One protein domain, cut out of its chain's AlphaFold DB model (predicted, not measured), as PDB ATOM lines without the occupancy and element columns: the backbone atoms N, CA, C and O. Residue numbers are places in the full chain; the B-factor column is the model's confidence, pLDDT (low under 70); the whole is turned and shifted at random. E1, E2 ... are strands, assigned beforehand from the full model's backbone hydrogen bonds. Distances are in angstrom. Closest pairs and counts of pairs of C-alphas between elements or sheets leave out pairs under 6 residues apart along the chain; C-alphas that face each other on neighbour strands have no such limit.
ATOM      1  N   SER A  29     205.039 205.795 198.363       66.75
ATOM      2  CA  SER A  29     204.957 207.227 198.091       66.75
ATOM      3  C   SER A  29     203.582 207.697 198.502       66.75
ATOM      4  O   SER A  29     202.589 207.022 198.232       66.75
ATOM      5  N   GLY A  30     203.515 208.856 199.133       62.91
ATOM      6  CA  GLY A  30     202.251 209.479 199.456       62.91
ATOM      7  C   GLY A  30     202.430 210.967 199.637       62.91
ATOM      8  O   GLY A  30     203.490 211.429 200.055       62.91
ATOM      9  N   GLU A  31     201.378 211.693 199.312       72.00
ATOM     10  CA  GLU A  31     201.259 213.116 199.570       72.00
ATOM     11  C   GLU A  31     200.026 213.313 200.438       72.00
ATOM     12  O   GLU A  31     198.989 212.674 200.228       72.00
ATOM     13  N   MET A  32     200.146 214.194 201.421       67.38
ATOM     14  CA  MET A  32     199.037 214.587 202.268       67.38
ATOM     15  C   MET A  32     198.992 216.102 202.328       67.38
ATOM     16  O   MET A  32     199.999 216.762 202.578       67.38
ATOM     17  N   ARG A  33     197.795 216.637 202.135       71.94
ATOM     18  CA  ARG A  33     197.490 218.050 202.239       71.94
ATOM     19  C   ARG A  33     196.478 218.255 203.353       71.94
ATOM     20  O   ARG A  33     195.471 217.551 203.446       71.94
ATOM     21  N   VAL A  34     196.746 219.251 204.188       71.62
ATOM     22  CA  VAL A  34     195.807 219.720 205.205       71.62
ATOM     23  C   VAL A  34     195.356 221.117 204.810       71.62
ATOM     24  O   VAL A  34     196.169 222.011 204.593       71.62
ATOM     25  N   LEU A  35     194.049 221.275 204.680       74.81
ATOM     26  CA  LEU A  35     193.372 222.508 204.319       74.81
ATOM     27  C   LEU A  35     192.537 222.959 205.511       74.81
ATOM     28  O   LEU A  35     191.742 222.185 206.048       74.81
ATOM     29  N   TRP A  36     192.705 224.214 205.898       73.50
ATOM     30  CA  TRP A  36     191.853 224.874 206.876       73.50
ATOM     31  C   TRP A  36     190.995 225.888 206.138       73.50
ATOM     32  O   TRP A  36     191.514 226.733 205.413       73.50
ATOM     33  N   ASP A  37     189.685 225.758 206.288       75.31
ATOM     34  CA  ASP A  37     188.700 226.630 205.657       75.31
ATOM     35  C   ASP A  37     187.798 227.199 206.745       75.31
ATOM     36  O   ASP A  37     187.350 226.466 207.626       75.31
ATOM     37  N   THR A  38     187.565 228.505 206.723       70.38
ATOM     38  CA  THR A  38     186.741 229.177 207.727       70.38
ATOM     39  C   THR A  38     185.764 230.101 207.037       70.38
ATOM     40  O   THR A  38     186.152 231.076 206.397       70.38
ATOM     41  N   ASP A  39     184.483 229.822 207.226       69.62
ATOM     42  CA  ASP A  39     183.426 230.747 206.863       69.62
ATOM     43  C   ASP A  39     183.238 231.738 208.015       69.62
ATOM     44  O   ASP A  39     182.893 231.346 209.132       69.62
ATOM     45  N   MET A  40     183.472 233.024 207.748       63.28
ATOM     46  CA  MET A  40     183.322 234.095 208.739       63.28
ATOM     47  C   MET A  40     181.854 234.486 208.982       63.28
ATOM     48  O   MET A  40     181.575 235.336 209.831       63.28
ATOM     49  N   GLY A  41     180.903 233.888 208.254       54.66
ATOM     50  CA  GLY A  41     179.476 234.183 208.362       54.66
ATOM     51  C   GLY A  41     179.137 235.614 207.943       54.66
ATOM     52  O   GLY A  41     178.164 236.187 208.440       54.66
ATOM     53  N   LEU A  42     179.964 236.221 207.084       55.38
ATOM     54  CA  LEU A  42     179.823 237.601 206.627       55.38
ATOM     55  C   LEU A  42     179.145 237.634 205.260       55.38
ATOM     56  O   LEU A  42     179.602 237.009 204.308       55.38
ATOM     57  N   VAL A  43     178.080 238.420 205.152       55.25
ATOM     58  CA  VAL A  43     177.418 238.718 203.884       55.25
ATOM     59  C   VAL A  43     177.643 240.190 203.569       55.25
ATOM     60  O   VAL A  43     177.285 241.079 204.346       55.25
ATOM     61  N   VAL A  44     178.254 240.449 202.415       60.41
ATOM     62  CA  VAL A  44     178.396 241.802 201.877       60.41
ATOM     63  C   VAL A  44     177.110 242.141 201.137       60.41
ATOM     64  O   VAL A  44     176.793 241.528 200.118       60.41
ATOM     65  N   CYS A  45     176.358 243.115 201.644       51.66
ATOM     66  CA  CYS A  45     175.173 243.620 200.966       51.66
ATOM     67  C   CYS A  45     175.549 244.907 200.223       51.66
ATOM     68  O   CYS A  45     175.782 245.930 200.876       51.66
ATOM     69  N   PRO A  46     175.618 244.902 198.879       55.59
ATOM     70  CA  PRO A  46     175.831 246.132 198.134       55.59
ATOM     71  C   PRO A  46     174.619 247.045 198.335       55.59
ATOM     72  O   PRO A  46     173.494 246.713 197.966       55.59
ATOM     73  N   THR A  47     174.837 248.195 198.967       53.03
ATOM     74  CA  THR A  47     173.801 249.210 199.154       53.03
ATOM     75  C   THR A  47     173.733 250.090 197.910       53.03
ATOM     76  O   THR A  47     174.731 250.706 197.544       53.03
ATOM     77  N   ALA A  48     172.562 250.192 197.274       51.59
ATOM     78  CA  ALA A  48     172.302 251.224 196.272       51.59
ATOM     79  C   ALA A  48     172.203 252.582 196.988       51.59
ATOM     80  O   ALA A  48     171.137 252.977 197.457       51.59
ATOM     81  N   GLY A  49     173.347 253.237 197.174       66.25
ATOM     82  CA  GLY A  49     173.457 254.573 197.751       66.25
ATOM     83  C   GLY A  49     173.992 255.585 196.735       66.25
ATOM     84  O   GLY A  49     174.282 255.213 195.597       66.25
ATOM     85  N   PRO A  50     174.124 256.863 197.130       74.06
ATOM     86  CA  PRO A  50     174.851 257.860 196.348       74.06
ATOM     87  C   PRO A  50     176.243 257.349 195.956       74.06
ATOM     88  O   PRO A  50     176.794 256.477 196.634       74.06
ATOM     89  N   THR A  51     176.827 257.915 194.897       70.50
ATOM     90  CA  THR A  51     178.259 257.749 194.614       70.50
ATOM     91  C   THR A  51     179.028 257.996 195.919       70.50
ATOM     92  O   THR A  51     178.748 258.979 196.600       70.50
ATOM     93  N   ASP A  52     179.892 257.051 196.306       73.25
ATOM     94  CA  ASP A  52     180.667 257.016 197.565       73.25
ATOM     95  C   ASP A  52     179.978 256.430 198.818       73.25
ATOM     96  O   ASP A  52     180.557 256.446 199.907       73.25
ATOM     97  N   ALA A  53     178.783 255.841 198.710       67.12
ATOM     98  CA  ALA A  53     178.197 255.101 199.831       67.12
ATOM     99  C   ALA A  53     178.995 253.810 200.131       67.12
ATOM    100  O   ALA A  53     179.104 252.944 199.257       67.12
ATOM    101  N   PRO A  54     179.523 253.621 201.357       66.12
ATOM    102  CA  PRO A  54     180.294 252.429 201.683       66.12
ATOM    103  C   PRO A  54     179.405 251.171 201.704       66.12
ATOM    104  O   PRO A  54     178.226 251.242 202.080       66.12
ATOM    105  N   PRO A  55     179.948 249.995 201.337       64.31
ATOM    106  CA  PRO A  55     179.235 248.731 201.465       64.31
ATOM    107  C   PRO A  55     178.973 248.408 202.941       64.31
ATOM    108  O   PRO A  55     179.845 248.587 203.793       64.31
ATOM    109  N   LYS A  56     177.776 247.898 203.254       60.09
ATOM    110  CA  LYS A  56     177.459 247.383 204.592       60.09
ATOM    111  C   LYS A  56     177.735 245.883 204.640       60.09
ATOM    112  O   LYS A  56     177.177 245.116 203.855       60.09
ATOM    113  N   VAL A  57     178.586 245.468 205.574       57.44
ATOM    114  CA  VAL A  57     178.874 244.054 205.849       57.44
ATOM    115  C   VAL A  57     178.056 243.629 207.061       57.44
ATOM    116  O   VAL A  57     178.180 244.225 208.131       57.44
ATOM    117  N   PHE A  58     177.207 242.620 206.896       45.66
ATOM    118  CA  PHE A  58     176.392 242.067 207.976       45.66
ATOM    119  C   PHE A  58     176.885 240.669 208.330       45.66
ATOM    120  O   PHE A  58     177.233 239.882 207.450       45.66
ATOM    121  N   ARG A  59     176.885 240.337 209.621       48.88
ATOM    122  CA  ARG A  59     177.157 238.977 210.089       48.88
ATOM    123  C   ARG A  59     175.840 238.213 210.186       48.88
ATOM    124  O   ARG A  59     174.965 238.603 210.953       48.88
ATOM    125  N   VAL A  60     175.696 237.161 209.386       45.41
ATOM    126  CA  VAL A  60     174.448 236.394 209.227       45.41
ATOM    127  C   VAL A  60     174.469 235.096 210.040       45.41
ATOM    128  O   VAL A  60     173.411 234.585 210.399       45.41
ATOM    129  N   SER A  61     175.651 234.590 210.410       53.12
ATOM    130  CA  SER A  61     175.786 233.396 211.254       53.12
ATOM    131  C   SER A  61     177.020 233.429 212.163       53.12
ATOM    132  O   SER A  61     177.931 234.250 212.009       53.12
ATOM    133  N   SER A  62     177.056 232.505 213.130       54.53
ATOM    134  CA  SER A  62     178.311 232.127 213.784       54.53
ATOM    135  C   SER A  62     179.274 231.570 212.730       54.53
ATOM    136  O   SER A  62     178.812 230.873 211.820       54.53
ATOM    137  N   PRO A  63     180.577 231.886 212.815       62.28
ATOM    138  CA  PRO A  63     181.550 231.368 211.879       62.28
ATOM    139  C   PRO A  63     181.606 229.848 212.013       62.28
ATOM    140  O   PRO A  63     181.283 229.300 213.074       62.28
ATOM    141  N   ILE A  64     182.007 229.169 210.946       67.25
ATOM    142  CA  ILE A  64     182.186 227.716 210.934       67.25
ATOM    143  C   ILE A  64     183.582 227.420 210.401       67.25
ATOM    144  O   ILE A  64     183.940 227.862 209.312       67.25
ATOM    145  N   GLY A  65     184.358 226.658 211.170       73.19
ATOM    146  CA  GLY A  65     185.674 226.175 210.766       73.19
ATOM    147  C   GLY A  65     185.605 224.741 210.253       73.19
ATOM    148  O   GLY A  65     184.936 223.886 210.842       73.19
ATOM    149  N   TYR A  66     186.339 224.453 209.187       80.50
ATOM    150  CA  TYR A  66     186.533 223.117 208.651       80.50
ATOM    151  C   TYR A  66     188.019 222.786 208.574       80.50
ATOM    152  O   TYR A  66     188.825 223.568 208.075       80.50
ATOM    153  N   LYS A  67     188.351 221.563 208.984       77.62
ATOM    154  CA  LYS A  67     189.625 220.929 208.643       77.62
ATOM    155  C   LYS A  67     189.354 219.898 207.564       77.62
ATOM    156  O   LYS A  67     188.497 219.030 207.735       77.62
ATOM    157  N   ILE A  68     190.069 219.982 206.458       82.75
ATOM    158  CA  ILE A  68     190.001 219.015 205.370       82.75
ATOM    159  C   ILE A  68     191.376 218.367 205.253       82.75
ATOM    160  O   ILE A  68     192.383 219.047 205.080       82.75
ATOM    161  N   VAL A  69     191.419 217.048 205.379       77.00
ATOM    162  CA  VAL A  69     192.627 216.245 205.199       77.00
ATOM    163  C   VAL A  69     192.428 215.422 203.943       77.00
ATOM    164  O   VAL A  69     191.518 214.598 203.884       77.00
ATOM    165  N   GLU A  70     193.260 215.644 202.939       88.00
ATOM    166  CA  GLU A  70     193.204 214.905 201.685       88.00
ATOM    167  C   GLU A  70     194.583 214.403 201.296       88.00
ATOM    168  O   GLU A  70     195.602 215.007 201.628       88.00
ATOM    169  N   GLY A  71     194.630 213.272 200.613       78.25
ATOM    170  CA  GLY A  71     195.901 212.715 200.202       78.25
ATOM    171  C   GLY A  71     195.755 211.454 199.386       78.25
ATOM    172  O   GLY A  71     194.662 210.919 199.185       78.25
ATOM    173  N   HIS A  72     196.902 210.978 198.935       85.50
ATOM    174  CA  HIS A  72     197.023 209.723 198.224       85.50
ATOM    175  C   HIS A  72     198.190 208.931 198.796       85.50
ATOM    176  O   HIS A  72     199.191 209.488 199.245       85.50
ATOM    177  N   SER A  73     198.060 207.611 198.793       76.75
ATOM    178  CA  SER A  73     199.079 206.705 199.300       76.75
ATOM    179  C   SER A  73     199.221 205.518 198.362       76.75
ATOM    180  O   SER A  73     198.240 204.883 197.958       76.75
ATOM    181  N   ILE A  74     200.462 205.238 197.980       81.81
ATOM    182  CA  ILE A  74     200.842 204.202 197.029       81.81
ATOM    183  C   ILE A  74     201.856 203.290 197.701       81.81
ATOM    184  O   ILE A  74     202.835 203.761 198.276       81.81
ATOM    185  N   LYS A  75     201.639 201.977 197.604       80.38
ATOM    186  CA  LYS A  75     202.573 200.975 198.119       80.38
ATOM    187  C   LYS A  75     202.599 199.744 197.217       80.38
ATOM    188  O   LYS A  75     201.556 199.187 196.867       80.38
ATOM    189  N   ALA A  76     203.794 199.324 196.813       83.69
ATOM    190  CA  ALA A  76     203.990 198.045 196.132       83.69
ATOM    191  C   ALA A  76     203.857 196.876 197.130       83.69
ATOM    192  O   ALA A  76     203.962 197.067 198.330       83.69
ATOM    193  N   GLY A  77     203.567 195.656 196.691       81.50
ATOM    194  CA  GLY A  77     203.618 194.448 197.535       81.50
ATOM    195  C   GLY A  77     202.612 194.355 198.698       81.50
ATOM    196  O   GLY A  77     202.483 193.290 199.294       81.50
ATOM    197  N   GLY A  78     201.862 195.412 199.018       80.69
ATOM    198  CA  GLY A  78     200.919 195.432 200.131       80.69
ATOM    199  C   GLY A  78     200.102 196.719 200.204       80.69
ATOM    200  O   GLY A  78     200.372 197.691 199.505       80.69
ATOM    201  N   LYS A  79     199.085 196.721 201.069       80.19
ATOM    202  CA  LYS A  79     198.189 197.872 201.235       80.19
ATOM    203  C   LYS A  79     198.948 199.064 201.844       80.19
ATOM    204  O   LYS A  79     199.685 198.854 202.814       80.19
ATOM    205  N   PRO A  80     198.786 200.289 201.315       77.88
ATOM    206  CA  PRO A  80     199.375 201.478 201.908       77.88
ATOM    207  C   PRO A  80     198.735 201.785 203.265       77.88
ATOM    208  O   PRO A  80     197.591 201.404 203.530       77.88
ATOM    209  N   LEU A  81     199.486 202.485 204.114       73.62
ATOM    210  CA  LEU A  81     198.956 203.039 205.352       73.62
ATOM    211  C   LEU A  81     198.065 204.239 205.002       73.62
ATOM    212  O   LEU A  81     198.457 205.085 204.196       73.62
ATOM    213  N   ILE A  82     196.879 204.288 205.602       76.44
ATOM    214  CA  ILE A  82     195.970 205.432 205.529       76.44
ATOM    215  C   ILE A  82     195.846 205.994 206.948       76.44
ATOM    216  O   ILE A  82     195.720 205.188 207.874       76.44
ATOM    217  N   PRO A  83     195.874 207.324 207.136       74.12
ATOM    218  CA  PRO A  83     195.621 207.925 208.440       74.12
ATOM    219  C   PRO A  83     194.268 207.487 209.017       74.12
ATOM    220  O   PRO A  83     193.293 207.341 208.276       74.12
ATOM    221  N   ASP A  84     194.201 207.283 210.334       76.75
ATOM    222  CA  ASP A  84     192.922 207.036 211.005       76.75
ATOM    223  C   ASP A  84     192.032 208.287 210.855       76.75
ATOM    224  O   ASP A  84     192.475 209.391 211.182       76.75
ATOM    225  N   PRO A  85     190.793 208.162 210.344       75.38
ATOM    226  CA  PRO A  85     189.880 209.293 210.260       75.38
ATOM    227  C   PRO A  85     189.405 209.807 211.626       75.38
ATOM    228  O   PRO A  85     188.829 210.896 211.667       75.38
ATOM    229  N   ASN A  86     189.583 209.064 212.721       76.44
ATOM    230  CA  ASN A  86     189.170 209.513 214.048       76.44
ATOM    231  C   ASN A  86     190.093 210.635 214.552       76.44
ATOM    232  O   ASN A  86     191.304 210.430 214.656       76.44
ATOM    233  N   PRO A  87     189.553 211.823 214.869       75.44
ATOM    234  CA  PRO A  87     190.367 212.910 215.383       75.44
ATOM    235  C   PRO A  87     190.792 212.617 216.826       75.44
ATOM    236  O   PRO A  87     189.988 212.170 217.641       75.44
ATOM    237  N   SER A  88     192.052 212.903 217.148       71.00
ATOM    238  CA  SER A  88     192.543 212.937 218.530       71.00
ATOM    239  C   SER A  88     192.119 214.210 219.271       71.00
ATOM    240  O   SER A  88     192.070 214.223 220.498       71.00
ATOM    241  N   ASP A  89     191.812 215.272 218.525       67.56
ATOM    242  CA  ASP A  89     191.390 216.567 219.049       67.56
ATOM    243  C   ASP A  89     189.871 216.600 219.273       67.56
ATOM    244  O   ASP A  89     189.088 216.419 218.337       67.56
ATOM    245  N   SER A  90     189.464 216.885 220.512       75.00
ATOM    246  CA  SER A  90     188.060 217.053 220.907       75.00
ATOM    247  C   SER A  90     187.342 218.205 220.192       75.00
ATOM    248  O   SER A  90     186.115 218.197 220.113       75.00
ATOM    249  N   ASN A  91     188.085 219.168 219.635       71.62
ATOM    250  CA  ASN A  91     187.528 220.268 218.856       71.62
ATOM    251  C   ASN A  91     187.096 219.835 217.445       71.62
ATOM    252  O   ASN A  91     186.330 220.539 216.784       71.62
ATOM    253  N   LEU A  92     187.569 218.689 216.956       75.19
ATOM    254  CA  LEU A  92     187.283 218.208 215.613       75.19
ATOM    255  C   LEU A  92     186.219 217.117 215.659       75.19
ATOM    256  O   LEU A  92     186.385 216.073 216.280       75.19
ATOM    257  N   THR A  93     185.133 217.315 214.921       80.69
ATOM    258  CA  THR A  93     184.128 216.272 214.697       80.69
ATOM    259  C   THR A  93     184.158 215.856 213.234       80.69
ATOM    260  O   THR A  93     183.954 216.679 212.342       80.69
ATOM    261  N   LEU A  94     184.420 214.576 212.962       83.00
ATOM    262  CA  LEU A  94     184.410 214.041 211.599       83.00
ATOM    263  C   LEU A  94     182.984 214.084 211.035       83.00
ATOM    264  O   LEU A  94     182.101 213.381 211.520       83.00
ATOM    265  N   ILE A  95     182.769 214.862 209.975       91.44
ATOM    266  CA  ILE A  95     181.450 214.986 209.330       91.44
ATOM    267  C   ILE A  95     181.353 214.194 208.035       91.44
ATOM    268  O   ILE A  95     180.265 213.796 207.620       91.44
ATOM    269  N   LYS A  96     182.481 213.970 207.355       90.88
ATOM    270  CA  LYS A  96     182.489 213.252 206.084       90.88
ATOM    271  C   LYS A  96     183.827 212.575 205.851       90.88
ATOM    272  O   LYS A  96     184.878 213.177 206.038       90.88
ATOM    273  N   LYS A  97     183.767 211.333 205.375       91.25
ATOM    274  CA  LYS A  97     184.930 210.562 204.936       91.25
ATOM    275  C   LYS A  97     184.697 209.995 203.545       91.25
ATOM    276  O   LYS A  97     183.586 209.578 203.214       91.25
ATOM    277  N   ARG A  98     185.751 209.964 202.742       93.81
ATOM    278  CA  ARG A  98     185.797 209.309 201.441       93.81
ATOM    279  C   ARG A  98     187.121 208.572 201.332       93.81
ATOM    280  O   ARG A  98     188.168 209.114 201.661       93.81
ATOM    281  N   LEU A  99     187.035 207.335 200.869       90.06
ATOM    282  CA  LEU A  99     188.177 206.492 200.575       90.06
ATOM    283  C   LEU A  99     187.935 205.853 199.213       90.06
ATOM    284  O   LEU A  99     186.952 205.133 199.036       90.06
ATOM    285  N   THR A 100     188.814 206.139 198.263       92.12
ATOM    286  CA  THR A 100     188.787 205.570 196.921       92.12
ATOM    287  C   THR A 100     189.871 204.510 196.832       92.12
ATOM    288  O   THR A 100     191.046 204.775 197.077       92.12
ATOM    289  N   LEU A 101     189.462 203.288 196.495       88.81
ATOM    290  CA  LEU A 101     190.359 202.154 196.324       88.81
ATOM    291  C   LEU A 101     190.403 201.808 194.842       88.81
ATOM    292  O   LEU A 101     189.365 201.526 194.244       88.81
ATOM    293  N   THR A 102     191.598 201.788 194.263       87.00
ATOM    294  CA  THR A 102     191.777 201.327 192.885       87.00
ATOM    295  C   THR A 102     192.194 199.860 192.890       87.00
ATOM    296  O   THR A 102     193.014 199.449 193.719       87.00
ATOM    297  N   THR A 103     191.645 199.058 191.970       86.75
ATOM    298  CA  THR A 103     192.107 197.680 191.745       86.75
ATOM    299  C   THR A 103     193.613 197.706 191.490       86.75
ATOM    300  O   THR A 103     194.045 198.405 190.574       86.75
ATOM    301  N   PRO A 104     194.424 196.989 192.285       85.44
ATOM    302  CA  PRO A 104     195.865 197.129 192.211       85.44
ATOM    303  C   PRO A 104     196.376 196.570 190.877       85.44
ATOM    304  O   PRO A 104     196.212 195.366 190.642       85.44
ATOM    305  N   PRO A 105     196.989 197.389 190.001       84.62
ATOM    306  CA  PRO A 105     197.650 196.854 188.824       84.62
ATOM    307  C   PRO A 105     198.814 195.958 189.245       84.62
ATOM    308  O   PRO A 105     199.437 196.146 190.297       84.62
ATOM    309  N   VAL A 106     199.104 194.973 188.402       84.81
ATOM    310  CA  VAL A 106     200.312 194.164 188.531       84.81
ATOM    311  C   VAL A 106     201.474 194.962 187.941       84.81
ATOM    312  O   VAL A 106     201.338 195.576 186.882       84.81
ATOM    313  N   GLY A 107     202.591 195.009 188.658       77.56
ATOM    314  CA  GLY A 107     203.811 195.675 188.231       77.56
ATOM    315  C   GLY A 107     204.474 194.981 187.035       77.56
ATOM    316  O   GLY A 107     204.039 193.907 186.610       77.56
ATOM    317  N   PRO A 108     205.565 195.560 186.501       78.38
ATOM    318  CA  PRO A 108     206.282 195.013 185.343       78.38
ATOM    319  C   PRO A 108     206.839 193.600 185.564       78.38
ATOM    320  O   PRO A 108     207.115 192.888 184.606       78.38
ATOM    321  N   ASP A 109     206.993 193.192 186.825       80.50
ATOM    322  CA  ASP A 109     207.459 191.865 187.220       80.50
ATOM    323  C   ASP A 109     206.352 190.794 187.221       80.50
ATOM    324  O   ASP A 109     206.595 189.672 187.657       80.50
ATOM    325  N   ALA A 110     205.135 191.133 186.774       76.69
ATOM    326  CA  ALA A 110     203.965 190.253 186.698       76.69
ATOM    327  C   ALA A 110     203.552 189.587 188.032       76.69
ATOM    328  O   ALA A 110     202.667 188.733 188.054       76.69
ATOM    329  N   CYS A 111     204.152 189.993 189.153       81.06
ATOM    330  CA  CYS A 111     203.967 189.371 190.463       81.06
ATOM    331  C   CYS A 111     203.628 190.402 191.543       81.06
ATOM    332  O   CYS A 111     202.798 190.138 192.417       81.06
ATOM    333  N   THR A 112     204.222 191.595 191.493       80.94
ATOM    334  CA  THR A 112     204.017 192.619 192.517       80.94
ATOM    335  C   THR A 112     202.731 193.385 192.256       80.94
ATOM    336  O   THR A 112     202.565 194.010 191.216       80.94
ATOM    337  N   LYS A 113     201.814 193.396 193.223       84.25
ATOM    338  CA  LYS A 113     200.624 194.257 193.177       84.25
ATOM    339  C   LYS A 113     200.975 195.661 193.657       84.25
ATOM    340  O   LYS A 113     201.643 195.803 194.678       84.25
ATOM    341  N   VAL A 114     200.508 196.689 192.956       83.81
ATOM    342  CA  VAL A 114     200.667 198.090 193.370       83.81
ATOM    343  C   VAL A 114     199.331 198.608 193.875       83.81
ATOM    344  O   VAL A 114     198.372 198.700 193.122       83.81
ATOM    345  N   TYR A 115     199.254 198.956 195.150       85.38
ATOM    346  CA  TYR A 115     198.039 199.470 195.771       85.38
ATOM    347  C   TYR A 115     198.069 200.997 195.763       85.38
ATOM    348  O   TYR A 115     199.087 201.585 196.119       85.38
ATOM    349  N   ARG A 116     196.963 201.629 195.352       88.44
ATOM    350  CA  ARG A 116     196.799 203.090 195.306       88.44
ATOM    351  C   ARG A 116     195.485 203.476 195.957       88.44
ATOM    352  O   ARG A 116     194.435 203.051 195.461       88.44
ATOM    353  N   TYR A 117     195.559 204.228 197.049       87.00
ATOM    354  CA  TYR A 117     194.406 204.687 197.818       87.00
ATOM    355  C   TYR A 117     194.396 206.210 197.881       87.00
ATOM    356  O   TYR A 117     195.397 206.805 198.267       87.00
ATOM    357  N   ASP A 118     193.251 206.808 197.570       89.38
ATOM    358  CA  ASP A 118     193.010 208.239 197.752       89.38
ATOM    359  C   ASP A 118     192.040 208.425 198.913       89.38
ATOM    360  O   ASP A 118     191.012 207.743 198.991       89.38
ATOM    361  N   PHE A 119     192.343 209.338 199.826       82.88
ATOM    362  CA  PHE A 119     191.528 209.589 201.007       82.88
ATOM    363  C   PHE A 119     191.201 211.069 201.150       82.88
ATOM    364  O   PHE A 119     191.958 211.949 200.749       82.88
ATOM    365  N   TRP A 120     190.029 211.329 201.721       92.44
ATOM    366  CA  TRP A 120     189.539 212.668 201.995       92.44
ATOM    367  C   TRP A 120     188.667 212.638 203.249       92.44
ATOM    368  O   TRP A 120     187.670 211.907 203.311       92.44
ATOM    369  N   TYR A 121     189.028 213.433 204.244       84.44
ATOM    370  CA  TYR A 121     188.328 213.580 205.514       84.44
ATOM    371  C   TYR A 121     187.985 215.045 205.718       84.44
ATOM    372  O   TYR A 121     188.830 215.916 205.545       84.44
ATOM    373  N   LYS A 122     186.743 215.320 206.103       87.50
ATOM    374  CA  LYS A 122     186.301 216.654 206.491       87.50
ATOM    375  C   LYS A 122     185.789 216.620 207.913       87.50
ATOM    376  O   LYS A 122     184.898 215.832 208.247       87.50
ATOM    377  N   TYR A 123     186.340 217.516 208.707       79.81
ATOM    378  CA  TYR A 123     185.995 217.755 210.092       79.81
ATOM    379  C   TYR A 123     185.333 219.123 210.198       79.81
ATOM    380  O   TYR A 123     185.741 220.064 209.514       79.81
ATOM    381  N   VAL A 124     184.318 219.226 211.047       83.50
ATOM    382  CA  VAL A 124     183.813 220.512 211.532       83.50
ATOM    383  C   VAL A 124     184.496 220.829 212.857       83.50
ATOM    384  O   VAL A 124     184.711 219.925 213.667       83.50
ATOM    385  N   CYS A 125     184.850 222.093 213.061       77.38
ATOM    386  CA  CYS A 125     185.437 222.574 214.307       77.38
ATOM    387  C   CYS A 125     184.313 223.031 215.244       77.38
ATOM    388  O   CYS A 125     183.465 223.830 214.841       77.38
ATOM    389  N   SER A 126     184.295 222.530 216.479       69.38
ATOM    390  CA  SER A 126     183.313 222.933 217.497       69.38
ATOM    391  C   SER A 126     183.534 224.368 217.995       69.38
ATOM    392  O   SER A 126     182.581 225.068 218.328       69.38
ATOM    393  N   SER A 127     184.786 224.824 217.955       62.16
ATOM    394  CA  SER A 127     185.223 226.194 218.162       62.16
ATOM    395  C   SER A 127     186.054 226.648 216.964       62.16
ATOM    396  O   SER A 127     186.966 225.943 216.527       62.16
ATOM    397  N   VAL A 128     185.733 227.828 216.429       54.25
ATOM    398  CA  VAL A 128     186.400 228.410 215.246       54.25
ATOM    399  C   VAL A 128     187.676 229.168 215.602       54.25
ATOM    400  O   VAL A 128     188.463 229.521 214.730       54.25
ATOM    401  N   THR A 129     187.926 229.389 216.890       51.62
ATOM    402  CA  THR A 129     189.233 229.830 217.366       51.62
ATOM    403  C   THR A 129     190.236 228.695 217.215       51.62
ATOM    404  O   THR A 129     190.464 227.913 218.132       51.62
ATOM    405  N   VAL A 130     190.838 228.602 216.035       46.59
ATOM    406  CA  VAL A 130     192.039 227.799 215.824       46.59
ATOM    407  C   VAL A 130     193.231 228.725 216.050       46.59
ATOM    408  O   VAL A 130     193.344 229.753 215.385       46.59
TER     409      VAL A 130
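AT A GLANCE: This is residues 29 to 130 of the 184 residues of an uncharacterized protein of Planctomycetia bacterium 21-64-5 (UniProt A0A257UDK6). A long, narrow, twisted sheet of four strands makes the body, and a thin two-stranded arm, the hairpin E2 and E3, continues from one end of it at an angle. The unnamed stretch of residues 77 to 91 runs back over one face of the sheet, and the tip of the arm, residues 48 to 53, sticks out free. The printed part has 102 residues with no named helix and six named strands, E1 to E6 along the chain, and its class is all strand. The larger sheet has the order E1, E4, E6, E5, all antiparallel. The whole is extended, with a radius of gyration of the C-alphas of 21.6 A and spans of 74 by 34 by 17 A, the arm adding to the length.

HOW THE PARTS SIT: E1, residues 29 to 39, is an edge strand of the larger sheet. It runs on into E2, residues 42 to 45, across a break of 2 residues, at 55 degrees. E2 forms an antiparallel hairpin with E3, residues 56 to 59, at 149 degrees between their directions; N 43 and O 58 are within hydrogen-bond range at 2.9 A. E4, residues 64 to 76, is an inner strand and is antiparallel to E1 at 171 degrees, with N 33 and O 70 at 2.8 A and N 66 and O 37 at 2.7 A. E3 and E4 are apart, and so are E2 and E4. E5, residues 92 to 102, is the other edge strand and bends by 62 degrees at residue 95. E6, residues 114 to 125, is an inner strand and forms a hairpin with E5, antiparallel at 163 degrees, with N 98 and O 120 at 2.8 A. E6 is also antiparallel to E4 at 169 degrees, with N 69 and O 121 at 2.8 A. E1 and E5 are apart.

IN THESE COORDINATES: E1 begins at C-alpha 29 (204.957, 207.227, 198.091) and is 33.1 A long from first to last C-alpha. E2 is 9.5 A long and E3 10.0 A. E4, the longest strand by residues, measures 39.7 A and ends at C-alpha 76 (203.990, 198.045, 196.132). E5 measures 28.7 A. E6 measures 35.6 A and ends at C-alpha 125 (185.437, 222.574, 214.307).

THE WHOLE: The two C-alphas farthest apart, those of Pro 50 and Cys 111, are 74.7 A apart. The printed part has no cut. The links from E4 to E5, 15 residues, and from E5 to E6, 11 residues, are long. The mean pLDDT of the printed part is 73.8; 32 residues are under 70, among them residues 39 to 49, 53 to 64 and 126 to 130.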